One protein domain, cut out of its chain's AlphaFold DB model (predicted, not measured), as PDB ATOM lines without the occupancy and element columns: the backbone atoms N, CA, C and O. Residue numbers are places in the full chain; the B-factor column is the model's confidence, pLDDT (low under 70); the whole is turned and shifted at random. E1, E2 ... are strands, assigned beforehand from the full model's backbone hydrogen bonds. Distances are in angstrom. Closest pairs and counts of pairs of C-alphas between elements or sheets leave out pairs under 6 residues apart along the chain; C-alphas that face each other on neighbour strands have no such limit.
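What this domain is: This is residues 166 to 262 of the 469 residues of an uncharacterized protein of Lactobacillus sp. ASF360 (UniProt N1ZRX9). Two strongly twisted four-stranded sheets make a loose sandwich, partly face to face with their strands crossed; the hairpin of E1 and E2 reaches away from the other sheet toward its turn, while the long hairpin of E7 and E8 runs along the opposite side of the domain. The 97 printed residues hold no named helix and eight named strands, E1 to E8 in order along the chain, and the class is all strand. One sheet has the order E3, E8, E7, E6 and is mixed; the other has the order E2, E1, E5, E4 and is antiparallel throughout. The whole is compact, with a radius of gyration of the C-alphas of 13.8 A, and spans 41 by 32 by 20 A.

How they stand to each other: E8, residues 252 to 261, is an inner strand and the antiparallel neighbour of E7, residues 238 to 246, with N 259 and O 239 2.8 A apart, within hydrogen-bond range. E6, residues 223 to 228, is an edge strand antiparallel to E7, with N 224 and O 244 at 2.8 A. E6, E7 and E8 form a meander, each strand the antiparallel neighbour of the one before. On the other side of E8, E3, residues 185 to 188, is parallel to it, with N 260 and O 186 at 2.8 A. In the second sheet E1, residues 166 to 172, is antiparallel to E5, residues 206 to 212, with N 169 and O 208 at 2.8 A. E2, residues 175 to 180, forms a hairpin with E1, with N 177 and O 170 at 2.8 A. E4, residues 198 to 200, forms a hairpin with E5, with N 207 and O 199 at 2.8 A. The two sheets form a sandwich, face to face, with strands at 47 degrees and the facing parts 9.4 A centre to centre. The closest C-alphas of E5 and E7, those of Ala 211 and Ala 245, are 6.5 A apart. E2 is apart from E7 and E8.

Where its parts are: E1 begins with C-alpha 166 at (96.459, 132.800, 115.841) and measures 19.4 A from first to last C-alpha; E5 measures 19.7 A and E2 16.7 A. E7 measures 26.9 A. E8, the longest strand at 29.0 A, ends with C-alpha 261 at (81.204, 147.720, 123.737).

The domain as a whole: The two C-alphas farthest apart, those of Ala 235 and Asn 249, are 41.6 A apart. The printed part has no cut and no long link. The mean pLDDT of the printed part is 90.2, with residues 182 to 183 and residue 216 under 70.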
ATOM      1  N   ILE A 166      97.666 132.022 116.148       92.00
ATOM      2  CA  ILE A 166      96.459 132.800 115.841       92.00
ATOM      3  C   ILE A 166      96.843 134.277 115.804       92.00
ATOM      4  O   ILE A 166      97.391 134.805 116.775       92.00
ATOM      5  N   ASN A 167      96.515 134.929 114.695       91.69
ATOM      6  CA  ASN A 167      96.781 136.335 114.432       91.69
ATOM      7  C   ASN A 167      95.474 137.093 114.193       91.69
ATOM      8  O   ASN A 167      94.419 136.497 113.946       91.69
ATOM      9  N   PHE A 168      95.565 138.418 114.216       93.38
ATOM     10  CA  PHE A 168      94.539 139.283 113.654       93.38
ATOM     11  C   PHE A 168      95.136 140.215 112.604       93.38
ATOM     12  O   PHE A 168      96.309 140.575 112.686       93.38
ATOM     13  N   SER A 169      94.326 140.615 111.630       92.31
ATOM     14  CA  SER A 169      94.682 141.615 110.636       92.31
ATOM     15  C   SER A 169      93.775 142.836 110.700       92.31
ATOM     16  O   SER A 169      92.604 142.757 111.081       92.31
ATOM     17  N   TYR A 170      94.346 143.984 110.354       92.50
ATOM     18  CA  TYR A 170      93.675 145.277 110.269       92.50
ATOM     19  C   TYR A 170      94.347 146.130 109.188       92.50
ATOM     20  O   TYR A 170      95.455 145.829 108.752       92.50
ATOM     21  N   TYR A 171      93.695 147.202 108.735       87.56
ATOM     22  CA  TYR A 171      94.293 148.094 107.743       87.56
ATOM     23  C   TYR A 171      94.998 149.278 108.404       87.56
ATOM     24  O   TYR A 171      94.429 149.991 109.229       87.56
ATOM     25  N   GLN A 172      96.228 149.535 107.970       84.31
ATOM     26  CA  GLN A 172      97.020 150.695 108.359       84.31
ATOM     27  C   GLN A 172      97.556 151.355 107.085       84.31
ATOM     28  O   GLN A 172      98.243 150.729 106.285       84.31
ATOM     29  N   ASN A 173      97.206 152.626 106.857       83.25
ATOM     30  CA  ASN A 173      97.546 153.363 105.627       83.25
ATOM     31  C   ASN A 173      97.131 152.640 104.324       83.25
ATOM     32  O   ASN A 173      97.833 152.709 103.317       83.25
ATOM     33  N   GLY A 174      95.997 151.931 104.343       83.19
ATOM     34  CA  GLY A 174      95.476 151.192 103.186       83.19
ATOM     35  C   GLY A 174      96.160 149.848 102.909       83.19
ATOM     36  O   GLY A 174      95.783 149.183 101.951       83.19
ATOM     37  N   GLN A 175      97.122 149.435 103.737       86.25
ATOM     38  CA  GLN A 175      97.750 148.114 103.688       86.25
ATOM     39  C   GLN A 175      97.217 147.236 104.816       86.25
ATOM     40  O   GLN A 175      97.002 147.728 105.923       86.25
ATOM     41  N   GLU A 176      97.011 145.953 104.537       89.00
ATOM     42  CA  GLU A 176      96.675 144.975 105.569       89.00
ATOM     43  C   GLU A 176      97.937 144.643 106.378       89.00
ATOM     44  O   GLU A 176      98.974 144.279 105.827       89.00
ATOM     45  N   VAL A 177      97.848 144.806 107.693       87.69
ATOM     46  CA  VAL A 177      98.882 144.468 108.672       87.69
ATOM     47  C   VAL A 177      98.368 143.298 109.492       87.69
ATOM     48  O   VAL A 177      97.186 143.260 109.823       87.69
ATOM     49  N   THR A 178      99.243 142.343 109.801       88.00
ATOM     50  CA  THR A 178      98.931 141.182 110.644       88.00
ATOM     51  C   THR A 178      99.755 141.254 111.921       88.00
ATOM     52  O   THR A 178     100.972 141.410 111.846       88.00
ATOM     53  N   ASP A 179      99.101 141.106 113.069       85.00
ATOM     54  CA  ASP A 179      99.713 141.144 114.395       85.00
ATOM     55  C   ASP A 179      99.281 139.944 115.250       85.00
ATOM     56  O   ASP A 179      98.237 139.314 115.040       85.00
ATOM     57  N   SER A 180     100.107 139.625 116.245       80.19
ATOM     58  CA  SER A 180      99.830 138.554 117.205       80.19
ATOM     59  C   SER A 180      98.710 138.935 118.178       80.19
ATOM     60  O   SER A 180      98.568 140.102 118.537       80.19
ATOM     61  N   LEU A 181      97.968 137.947 118.688       73.19
ATOM     62  CA  LEU A 181      96.801 138.182 119.548       73.19
ATOM     63  C   LEU A 181      96.987 138.428 121.070       73.19
ATOM     64  O   LEU A 181      95.959 138.610 121.737       73.19
ATOM     65  N   PRO A 182      98.173 138.333 121.706       60.19
ATOM     66  CA  PRO A 182      98.214 138.221 123.158       60.19
ATOM     67  C   PRO A 182      97.723 139.506 123.838       60.19
ATOM     68  O   PRO A 182      98.345 140.556 123.741       60.19
ATOM     69  N   GLN A 183      96.627 139.366 124.598       64.88
ATOM     70  CA  GLN A 183      96.021 140.397 125.455       64.88
ATOM     71  C   GLN A 183      95.352 141.563 124.704       64.88
ATOM     72  O   GLN A 183      95.170 142.641 125.271       64.88
ATOM     73  N   GLN A 184      94.924 141.338 123.456       83.88
ATOM     74  CA  GLN A 184      94.258 142.374 122.672       83.88
ATOM     75  C   GLN A 184      92.851 142.702 123.186       83.88
ATOM     76  O   GLN A 184      92.054 141.826 123.544       83.88
ATOM     77  N   VAL A 185      92.528 143.993 123.164       92.19
ATOM     78  CA  VAL A 185      91.213 144.528 123.517       92.19
ATOM     79  C   VAL A 185      90.736 145.381 122.364       92.19
ATOM     80  O   VAL A 185      91.357 146.389 122.059       92.19
ATOM     81  N   PHE A 186      89.621 145.017 121.753       95.38
ATOM     82  CA  PHE A 186      89.015 145.808 120.689       95.38
ATOM     83  C   PHE A 186      87.854 146.636 121.226       95.38
ATOM     84  O   PHE A 186      87.246 146.292 122.239       95.38
ATOM     85  N   GLN A 187      87.518 147.719 120.531       95.56
ATOM     86  CA  GLN A 187      86.312 148.493 120.799       95.56
ATOM     87  C   GLN A 187      85.350 148.364 119.622       95.56
ATOM     88  O   GLN A 187      85.751 148.535 118.473       95.56
ATOM     89  N   VAL A 188      84.075 148.100 119.902       96.31
ATOM     90  CA  VAL A 188      83.020 148.003 118.881       96.31
ATOM     91  C   VAL A 188      81.882 148.969 119.180       96.31
ATOM     92  O   VAL A 188      81.624 149.325 120.335       96.31
ATOM     93  N   ALA A 189      81.184 149.400 118.130       94.56
ATOM     94  CA  ALA A 189      80.025 150.270 118.274       94.56
ATOM     95  C   ALA A 189      78.875 149.539 118.989       94.56
ATOM     96  O   ALA A 189      78.649 148.339 118.793       94.56
ATOM     97  N   LYS A 190      78.109 150.274 119.797       94.06
ATOM     98  CA  LYS A 190      76.886 149.760 120.425       94.06
ATOM     99  C   LYS A 190      75.878 149.325 119.354       94.06
ATOM    100  O   LYS A 190      75.604 150.074 118.422       94.06
ATOM    101  N   GLY A 191      75.300 148.138 119.518       94.12
ATOM    102  CA  GLY A 191      74.319 147.555 118.600       94.12
ATOM    103  C   GLY A 191      74.905 147.100 117.262       94.12
ATOM    104  O   GLY A 191      74.149 146.859 116.326       94.12
ATOM    105  N   SER A 192      76.233 147.005 117.145       95.25
ATOM    106  CA  SER A 192      76.885 146.489 115.939       95.25
ATOM    107  C   SER A 192      76.649 144.985 115.754       95.25
ATOM    108  O   SER A 192      76.501 144.231 116.723       95.25
ATOM    109  N   ASN A 193      76.650 144.551 114.490       94.00
ATOM    110  CA  ASN A 193      76.652 143.138 114.112       94.00
ATOM    111  C   ASN A 193      78.060 142.569 114.323       94.00
ATOM    112  O   ASN A 193      78.916 142.666 113.444       94.00
ATOM    113  N   PHE A 194      78.307 142.026 115.512       97.00
ATOM    114  CA  PHE A 194      79.604 141.481 115.892       97.00
ATOM    115  C   PHE A 194      79.734 140.006 115.497       97.00
ATOM    116  O   PHE A 194      78.890 139.184 115.854       97.00
ATOM    117  N   ASN A 195      80.814 139.662 114.796       96.50
ATOM    118  CA  ASN A 195      81.210 138.287 114.505       96.50
ATOM    119  C   ASN A 195      82.621 138.047 115.056       96.50
ATOM    120  O   ASN A 195      83.530 138.834 114.824       96.50
ATOM    121  N   SER A 196      82.792 136.939 115.779       96.38
ATOM    122  CA  SER A 196      83.998 136.614 116.547       96.38
ATOM    123  C   SER A 196      85.291 136.466 115.736       96.38
ATOM    124  O   SER A 196      86.362 136.456 116.336       96.38
ATOM    125  N   LEU A 197      85.214 136.304 114.414       95.81
ATOM    126  CA  LEU A 197      86.377 136.124 113.535       95.81
ATOM    127  C   LEU A 197      86.520 137.235 112.489       95.81
ATOM    128  O   LEU A 197      87.579 137.358 111.876       95.81
ATOM    129  N   ASN A 198      85.474 138.030 112.264       95.12
ATOM    130  CA  ASN A 198      85.518 139.192 111.385       95.12
ATOM    131  C   ASN A 198      84.492 140.229 111.849       95.12
ATOM    132  O   ASN A 198      83.289 140.001 111.738       95.12
ATOM    133  N   PHE A 199      84.954 141.376 112.333       96.12
ATOM    134  CA  PHE A 199      84.075 142.463 112.748       96.12
ATOM    135  C   PHE A 199      84.631 143.825 112.349       96.12
ATOM    136  O   PHE A 199      85.791 143.970 111.973       96.12
ATOM    137  N   LYS A 200      83.779 144.846 112.456       96.00
ATOM    138  CA  LYS A 200      84.203 146.242 112.379       96.00
ATOM    139  C   LYS A 200      84.371 146.809 113.776       96.00
ATOM    140  O   LYS A 200      83.483 146.643 114.616       96.00
ATOM    141  N   ASP A 201      85.488 147.478 114.011       95.12
ATOM    142  CA  ASP A 201      85.683 148.259 115.224       95.12
ATOM    143  C   ASP A 201      84.738 149.478 115.254       95.12
ATOM    144  O   ASP A 201      83.954 149.720 114.327       95.12
ATOM    145  N   SER A 202      84.769 150.261 116.331       94.19
ATOM    146  CA  SER A 202      83.868 151.410 116.471       94.19
ATOM    147  C   SER A 202      84.146 152.564 115.494       94.19
ATOM    148  O   SER A 202      83.271 153.410 115.315       94.19
ATOM    149  N   ASN A 203      85.295 152.562 114.809       93.06
ATOM    150  CA  ASN A 203      85.621 153.474 113.711       93.06
ATOM    151  C   ASN A 203      85.312 152.892 112.321       93.06
ATOM    152  O   ASN A 203      85.511 153.568 111.311       93.06
ATOM    153  N   GLY A 204      84.787 151.667 112.251       93.25
ATOM    154  CA  GLY A 204      84.433 150.998 111.004       93.25
ATOM    155  C   GLY A 204      85.590 150.254 110.333       93.25
ATOM    156  O   GLY A 204      85.388 149.739 109.229       93.25
ATOM    157  N   GLN A 205      86.761 150.177 110.973       92.19
ATOM    158  CA  GLN A 205      87.909 149.410 110.493       92.19
ATOM    159  C   GLN A 205      87.612 147.916 110.626       92.19
ATOM    160  O   GLN A 205      87.177 147.448 111.675       92.19
ATOM    161  N   GLU A 206      87.836 147.163 109.551       94.62
ATOM    162  CA  GLU A 206      87.694 145.709 109.559       94.62
ATOM    163  C   GLU A 206      88.851 145.066 110.339       94.62
ATOM    164  O   GLU A 206      90.010 145.443 110.144       94.62
ATOM    165  N   VAL A 207      88.513 144.114 111.209       94.50
ATOM    166  CA  VAL A 207      89.432 143.290 111.996       94.50
ATOM    167  C   VAL A 207      89.110 141.827 111.708       94.50
ATOM    168  O   VAL A 207      87.984 141.389 111.957       94.50
ATOM    169  N   LYS A 208      90.083 141.067 111.194       94.69
ATOM    170  CA  LYS A 208      89.918 139.647 110.829       94.69
ATOM    171  C   LYS A 208      90.871 138.765 111.603       94.69
ATOM    172  O   LYS A 208      91.992 139.166 111.866       94.69
ATOM    173  N   PHE A 209      90.449 137.550 111.916       94.12
ATOM    174  CA  PHE A 209      91.268 136.566 112.613       94.12
ATOM    175  C   PHE A 209      91.667 135.455 111.650       94.12
ATOM    176  O   PHE A 209      90.841 134.955 110.885       94.12
ATOM    177  N   SER A 210      92.931 135.053 111.712       92.19
ATOM    178  CA  SER A 210      93.491 133.967 110.910       92.19
ATOM    179  C   SER A 210      94.407 133.102 111.768       92.19
ATOM    180  O   SER A 210      94.884 133.528 112.822       92.19
ATOM    181  N   ALA A 211      94.609 131.856 111.355       91.62
ATOM    182  CA  ALA A 211      95.543 130.961 112.012       91.62
ATOM    183  C   ALA A 211      96.463 130.321 110.981       91.62
ATOM    184  O   ALA A 211      96.027 130.000 109.877       91.62
ATOM    185  N   ILE A 212      97.721 130.134 111.362       85.50
ATOM    186  CA  ILE A 212      98.734 129.442 110.568       85.50
ATOM    187  C   ILE A 212      99.301 128.271 111.363       85.50
ATOM    188  O   ILE A 212      99.230 128.252 112.598       85.50
ATOM    189  N   LYS A 213      99.846 127.280 110.654       82.50
ATOM    190  CA  LYS A 213     100.378 126.058 111.259       82.50
ATOM    191  C   LYS A 213     101.478 126.341 112.279       82.50
ATOM    192  O   LYS A 213     101.464 125.713 113.332       82.50
ATOM    193  N   SER A 214     102.374 127.284 111.994       81.56
ATOM    194  CA  SER A 214     103.421 127.744 112.914       81.56
ATOM    195  C   SER A 214     104.010 129.091 112.464       81.56
ATOM    196  O   SER A 214     103.635 129.623 111.424       81.56
ATOM    197  N   LEU A 215     104.978 129.644 113.208       75.50
ATOM    198  CA  LEU A 215     105.730 130.834 112.770       75.50
ATOM    199  C   LEU A 215     106.612 130.585 111.535       75.50
ATOM    200  O   LEU A 215     107.014 131.537 110.871       75.50
ATOM    201  N   THR A 216     106.941 129.327 111.247       69.75
ATOM    202  CA  THR A 216     107.811 128.921 110.131       69.75
ATOM    203  C   THR A 216     107.042 128.290 108.972       69.75
ATOM    204  O   THR A 216     107.624 128.062 107.913       69.75
ATOM    205  N   ASN A 217     105.746 128.031 109.160       73.88
ATOM    206  CA  ASN A 217     104.850 127.415 108.192       73.88
ATOM    207  C   ASN A 217     103.518 128.180 108.143       73.88
ATOM    208  O   ASN A 217     102.688 128.096 109.054       73.88
ATOM    209  N   ASP A 218     103.311 128.901 107.046       79.69
ATOM    210  CA  ASP A 218     102.180 129.797 106.807       79.69
ATOM    211  C   ASP A 218     100.910 129.086 106.306       79.69
ATOM    212  O   ASP A 218      99.931 129.741 105.939       79.69
ATOM    213  N   GLN A 219     100.881 127.747 106.328       83.19
ATOM    214  CA  GLN A 219      99.687 126.986 105.979       83.19
ATOM    215  C   GLN A 219      98.509 127.412 106.861       83.19
ATOM    216  O   GLN A 219      98.536 127.253 108.083       83.19
ATOM    217  N   SER A 220      97.450 127.903 106.216       85.75
ATOM    218  CA  SER A 220      96.235 128.364 106.885       85.75
ATOM    219  C   SER A 220      95.522 127.233 107.633       85.75
ATOM    220  O   SER A 220      95.360 126.124 107.115       85.75
ATOM    221  N   LEU A 221      95.071 127.539 108.847       88.31
ATOM    222  CA  LEU A 221      94.283 126.667 109.709       88.31
ATOM    223  C   LEU A 221      92.903 127.272 109.978       88.31
ATOM    224  O   LEU A 221      92.719 128.490 110.007       88.31
ATOM    225  N   SER A 222      91.921 126.408 110.237       91.56
ATOM    226  CA  SER A 222      90.614 126.845 110.720       91.56
ATOM    227  C   SER A 222      90.682 127.264 112.191       91.56
ATOM    228  O   SER A 222      91.417 126.688 112.998       91.56
ATOM    229  N   ILE A 223      89.880 128.269 112.547       95.12
ATOM    230  CA  ILE A 223      89.716 128.721 113.927       95.12
ATOM    231  C   ILE A 223      88.359 128.258 114.438       95.12
ATOM    232  O   ILE A 223      87.323 128.499 113.819       95.12
ATOM    233  N   LYS A 224      88.363 127.643 115.617       96.00
ATOM    234  CA  LYS A 224      87.164 127.365 116.397       96.00
ATOM    235  C   LYS A 224      86.916 128.502 117.389       96.00
ATOM    236  O   LYS A 224      87.825 128.893 118.116       96.00
ATOM    237  N   VAL A 225      85.679 128.987 117.455       97.19
ATOM    238  CA  VAL A 225      85.208 129.871 118.533       97.19
ATOM    239  C   VAL A 225      84.689 128.983 119.661       97.19
ATOM    240  O   VAL A 225      83.665 128.321 119.506       97.19
ATOM    241  N   ASP A 226      85.422 128.911 120.770       96.94
ATOM    242  CA  ASP A 226      85.031 128.102 121.929       96.94
ATOM    243  C   ASP A 226      84.004 128.818 122.808       96.94
ATOM    244  O   ASP A 226      83.119 128.175 123.366       96.94
ATOM    245  N   GLU A 227      84.127 130.140 122.934       97.38
ATOM    246  CA  GLU A 227      83.266 130.963 123.780       97.38
ATOM    247  C   GLU A 227      83.159 132.384 123.217       97.38
ATOM    248  O   GLU A 227      84.127 132.918 122.672       97.38
ATOM    249  N   ASN A 228      81.985 132.997 123.362       97.62
ATOM    250  CA  ASN A 228      81.745 134.402 123.051       97.62
ATOM    251  C   ASN A 228      80.701 134.971 124.024       97.62
ATOM    252  O   ASN A 228      79.542 134.557 124.002       97.62
ATOM    253  N   THR A 229      81.109 135.934 124.850       97.44
ATOM    254  CA  THR A 229      80.237 136.621 125.820       97.44
ATOM    255  C   THR A 229      79.918 138.068 125.427       97.44
ATOM    256  O   THR A 229      79.341 138.817 126.216       97.44
ATOM    257  N   VAL A 230      80.284 138.488 124.212       97.19
ATOM    258  CA  VAL A 230      80.085 139.856 123.721       97.19
ATOM    259  C   VAL A 230      78.601 140.140 123.491       97.19
ATOM    260  O   VAL A 230      77.946 139.494 122.677       97.19
ATOM    261  N   ASP A 231      78.086 141.162 124.173       96.44
ATOM    262  CA  ASP A 231      76.711 141.648 124.040       96.44
ATOM    263  C   ASP A 231      76.724 143.116 123.596       96.44
ATOM    264  O   ASP A 231      76.778 144.040 124.413       96.44
ATOM    265  N   THR A 232      76.672 143.344 122.281       96.19
ATOM    266  CA  THR A 232      76.766 144.697 121.709       96.19
ATOM    267  C   THR A 232      75.576 145.590 122.066       96.19
ATOM    268  O   THR A 232      75.678 146.811 121.924       96.19
ATOM    269  N   ALA A 233      74.465 145.049 122.582       95.38
ATOM    270  CA  ALA A 233      73.343 145.857 123.060       95.38
ATOM    271  C   ALA A 233      73.649 146.539 124.409       95.38
ATOM    272  O   ALA A 233      73.122 147.622 124.700       95.38
ATOM    273  N   LYS A 234      74.535 145.948 125.224       93.38
ATOM    274  CA  LYS A 234      74.940 146.464 126.538       93.38
ATOM    275  C   LYS A 234      76.144 147.393 126.423       93.38
ATOM    276  O   LYS A 234      77.298 146.980 126.502       93.38
ATOM    277  N   ALA A 235      75.870 148.682 126.282       90.81
ATOM    278  CA  ALA A 235      76.903 149.711 126.231       90.81
ATOM    279  C   ALA A 235      77.811 149.701 127.473       90.81
ATOM    280  O   ALA A 235      77.324 149.619 128.602       90.81
ATOM    281  N   GLY A 236      79.119 149.832 127.264       88.75
ATOM    282  CA  GLY A 236      80.134 149.826 128.320       88.75
ATOM    283  C   GLY A 236      80.430 148.443 128.899       88.75
ATOM    284  O   GLY A 236      81.265 148.339 129.794       88.75
ATOM    285  N   SER A 237      79.756 147.392 128.418       91.31
ATOM    286  CA  SER A 237      80.098 146.022 128.787       91.31
ATOM    287  C   SER A 237      81.405 145.591 128.121       91.31
ATOM    288  O   SER A 237      81.776 146.083 127.052       91.31
ATOM    289  N   VAL A 238      82.101 144.668 128.779       93.56
ATOM    290  CA  VAL A 238      83.292 144.012 128.246       93.56
ATOM    291  C   VAL A 238      82.943 142.546 128.061       93.56
ATOM    292  O   VAL A 238      82.596 141.876 129.034       93.56
ATOM    293  N   GLY A 239      82.997 142.072 126.820       95.19
ATOM    294  CA  GLY A 239      82.861 140.657 126.489       95.19
ATOM    295  C   GLY A 239      84.215 140.020 126.200       95.19
ATOM    296  O   GLY A 239      85.180 140.703 125.853       95.19
ATOM    297  N   GLU A 240      84.272 138.705 126.326       96.06
ATOM    298  CA  GLU A 240      85.436 137.870 126.049       96.06
ATOM    299  C   GLU A 240      85.108 136.881 124.931       96.06
ATOM    300  O   GLU A 240      84.003 136.335 124.861       96.06
ATOM    301  N   VAL A 241      86.082 136.658 124.050       96.81
ATOM    302  CA  VAL A 241      86.007 135.654 122.991       96.81
ATOM    303  C   VAL A 241      87.208 134.736 123.109       96.81
ATOM    304  O   VAL A 241      88.352 135.195 123.096       96.81
ATOM    305  N   LYS A 242      86.947 133.432 123.200       96.06
ATOM    306  CA  LYS A 242      87.971 132.391 123.268       96.06
ATOM    307  C   LYS A 242      88.042 131.650 121.942       96.06
ATOM    308  O   LYS A 242      87.038 131.120 121.467       96.06
ATOM    309  N   LEU A 243      89.233 131.613 121.361       95.38
ATOM    310  CA  LEU A 243      89.512 130.979 120.079       95.38
ATOM    311  C   LEU A 243      90.501 129.831 120.262       95.38
ATOM    312  O   LEU A 243      91.419 129.949 121.073       95.38
ATOM    313  N   THR A 244      90.362 128.776 119.459       95.12
ATOM    314  CA  THR A 244      91.332 127.679 119.373       95.12
ATOM    315  C   THR A 244      91.629 127.319 117.923       95.12
ATOM    316  O   THR A 244      90.712 127.150 117.119       95.12
ATOM    317  N   ALA A 245      92.910 127.142 117.603       93.06
ATOM    318  CA  ALA A 245      93.386 126.557 116.353       93.06
ATOM    319  C   ALA A 245      94.059 125.214 116.651       93.06
ATOM    320  O   ALA A 245      94.633 125.022 117.726       93.06
ATOM    321  N   SER A 246      93.958 124.264 115.723       91.00
ATOM    322  CA  SER A 246      94.562 122.934 115.854       91.00
ATOM    323  C   SER A 246      95.251 122.543 114.554       91.00
ATOM    324  O   SER A 246      94.680 122.742 113.482       91.00
ATOM    325  N   ASN A 247      96.465 122.000 114.640       80.94
ATOM    326  CA  ASN A 247      97.160 121.456 113.473       80.94
ATOM    327  C   ASN A 247      96.781 119.974 113.254       80.94
ATOM    328  O   ASN A 247      96.101 119.350 114.071       80.94
ATOM    329  N   SER A 248      97.244 119.394 112.145       76.12
ATOM    330  CA  SER A 248      97.049 117.972 111.822       76.12
ATOM    331  C   SER A 248      97.697 117.008 112.821       76.12
ATOM    332  O   SER A 248      97.309 115.846 112.874       76.12
ATOM    333  N   ASN A 249      98.674 117.482 113.601       72.81
ATOM    334  CA  ASN A 249      99.399 116.692 114.596       72.81
ATOM    335  C   ASN A 249      98.652 116.642 115.941       72.81
ATOM    336  O   ASN A 249      99.028 115.885 116.831       72.81
ATOM    337  N   GLY A 250      97.572 117.419 116.085       76.12
ATOM    338  CA  GLY A 250      96.772 117.504 117.302       76.12
ATOM    339  C   GLY A 250      97.217 118.595 118.278       76.12
ATOM    340  O   GLY A 250      96.542 118.779 119.295       76.12
ATOM    341  N   ASP A 251      98.279 119.349 117.970       84.81
ATOM    342  CA  ASP A 251      98.704 120.490 118.782       84.81
ATOM    343  C   ASP A 251      97.673 121.610 118.701       84.81
ATOM    344  O   ASP A 251      97.068 121.857 117.651       84.81
ATOM    345  N   LYS A 252      97.484 122.312 119.821       91.06
ATOM    346  CA  LYS A 252      96.462 123.349 119.960       91.06
ATOM    347  C   LYS A 252      97.040 124.625 120.528       91.06
ATOM    348  O   LYS A 252      97.811 124.587 121.482       91.06
ATOM    349  N   THR A 253      96.540 125.740 120.016       91.19
ATOM    350  CA  THR A 253      96.751 127.060 120.607       91.19
ATOM    351  C   THR A 253      95.405 127.683 120.899       91.19
ATOM    352  O   THR A 253      94.563 127.769 120.005       91.19
ATOM    353  N   SER A 254      95.217 128.123 122.143       93.25
ATOM    354  CA  SER A 254      94.033 128.864 122.569       93.25
ATOM    355  C   SER A 254      94.409 130.291 122.941       93.25
ATOM    356  O   SER A 254      95.371 130.517 123.673       93.25
ATOM    357  N   VAL A 255      93.622 131.251 122.470       91.69
ATOM    358  CA  VAL A 255      93.798 132.681 122.738       91.69
ATOM    359  C   VAL A 255      92.474 133.294 123.174       91.69
ATOM    360  O   VAL A 255      91.397 132.806 122.824       91.69
ATOM    361  N   THR A 256      92.548 134.372 123.947       94.06
ATOM    362  CA  THR A 256      91.373 135.131 124.377       94.06
ATOM    363  C   THR A 256      91.600 136.601 124.086       94.06
ATOM    364  O   THR A 256      92.631 137.148 124.473       94.06
ATOM    365  N   TYR A 257      90.633 137.231 123.423       95.06
ATOM    366  CA  TYR A 257      90.595 138.679 123.259       95.06
ATOM    367  C   TYR A 257      89.344 139.256 123.910       95.06
ATOM    368  O   TYR A 257      88.341 138.564 124.116       95.06
ATOM    369  N   LYS A 258      89.421 140.541 124.247       95.56
ATOM    370  CA  LYS A 258      88.332 141.284 124.882       95.56
ATOM    371  C   LYS A 258      87.708 142.265 123.911       95.56
ATOM    372  O   LYS A 258      88.374 142.782 123.017       95.56
ATOM    373  N   VAL A 259      86.435 142.556 124.127       95.94
ATOM    374  CA  VAL A 259      85.686 143.542 123.355       95.94
ATOM    375  C   VAL A 259      84.994 144.501 124.305       95.94
ATOM    376  O   VAL A 259      84.064 144.119 125.011       95.94
ATOM    377  N   LEU A 260      85.439 145.754 124.301       94.69
ATOM    378  CA  LEU A 260      84.728 146.868 124.910       94.69
ATOM    379  C   LEU A 260      83.595 147.299 123.973       94.69
ATOM    380  O   LEU A 260      83.826 147.833 122.887       94.69
ATOM    381  N   VAL A 261      82.354 147.114 124.407       94.44
ATOM    382  CA  VAL A 261      81.204 147.720 123.737       94.44
ATOM    383  C   VAL A 261      81.190 149.190 124.120       94.44
ATOM    384  O   VAL A 261      81.165 149.509 125.308       94.44
ATOM    385  N   GLN A 262      81.201 150.084 123.129       88.25
ATOM    386  CA  GLN A 262      81.204 151.534 123.328       88.25
ATOM    387  C   GLN A 262      80.316 151.956 124.525       88.25
ATOM    388  O   GLN A 262      79.121 151.630 124.535       88.25
TER     389      GLN A 262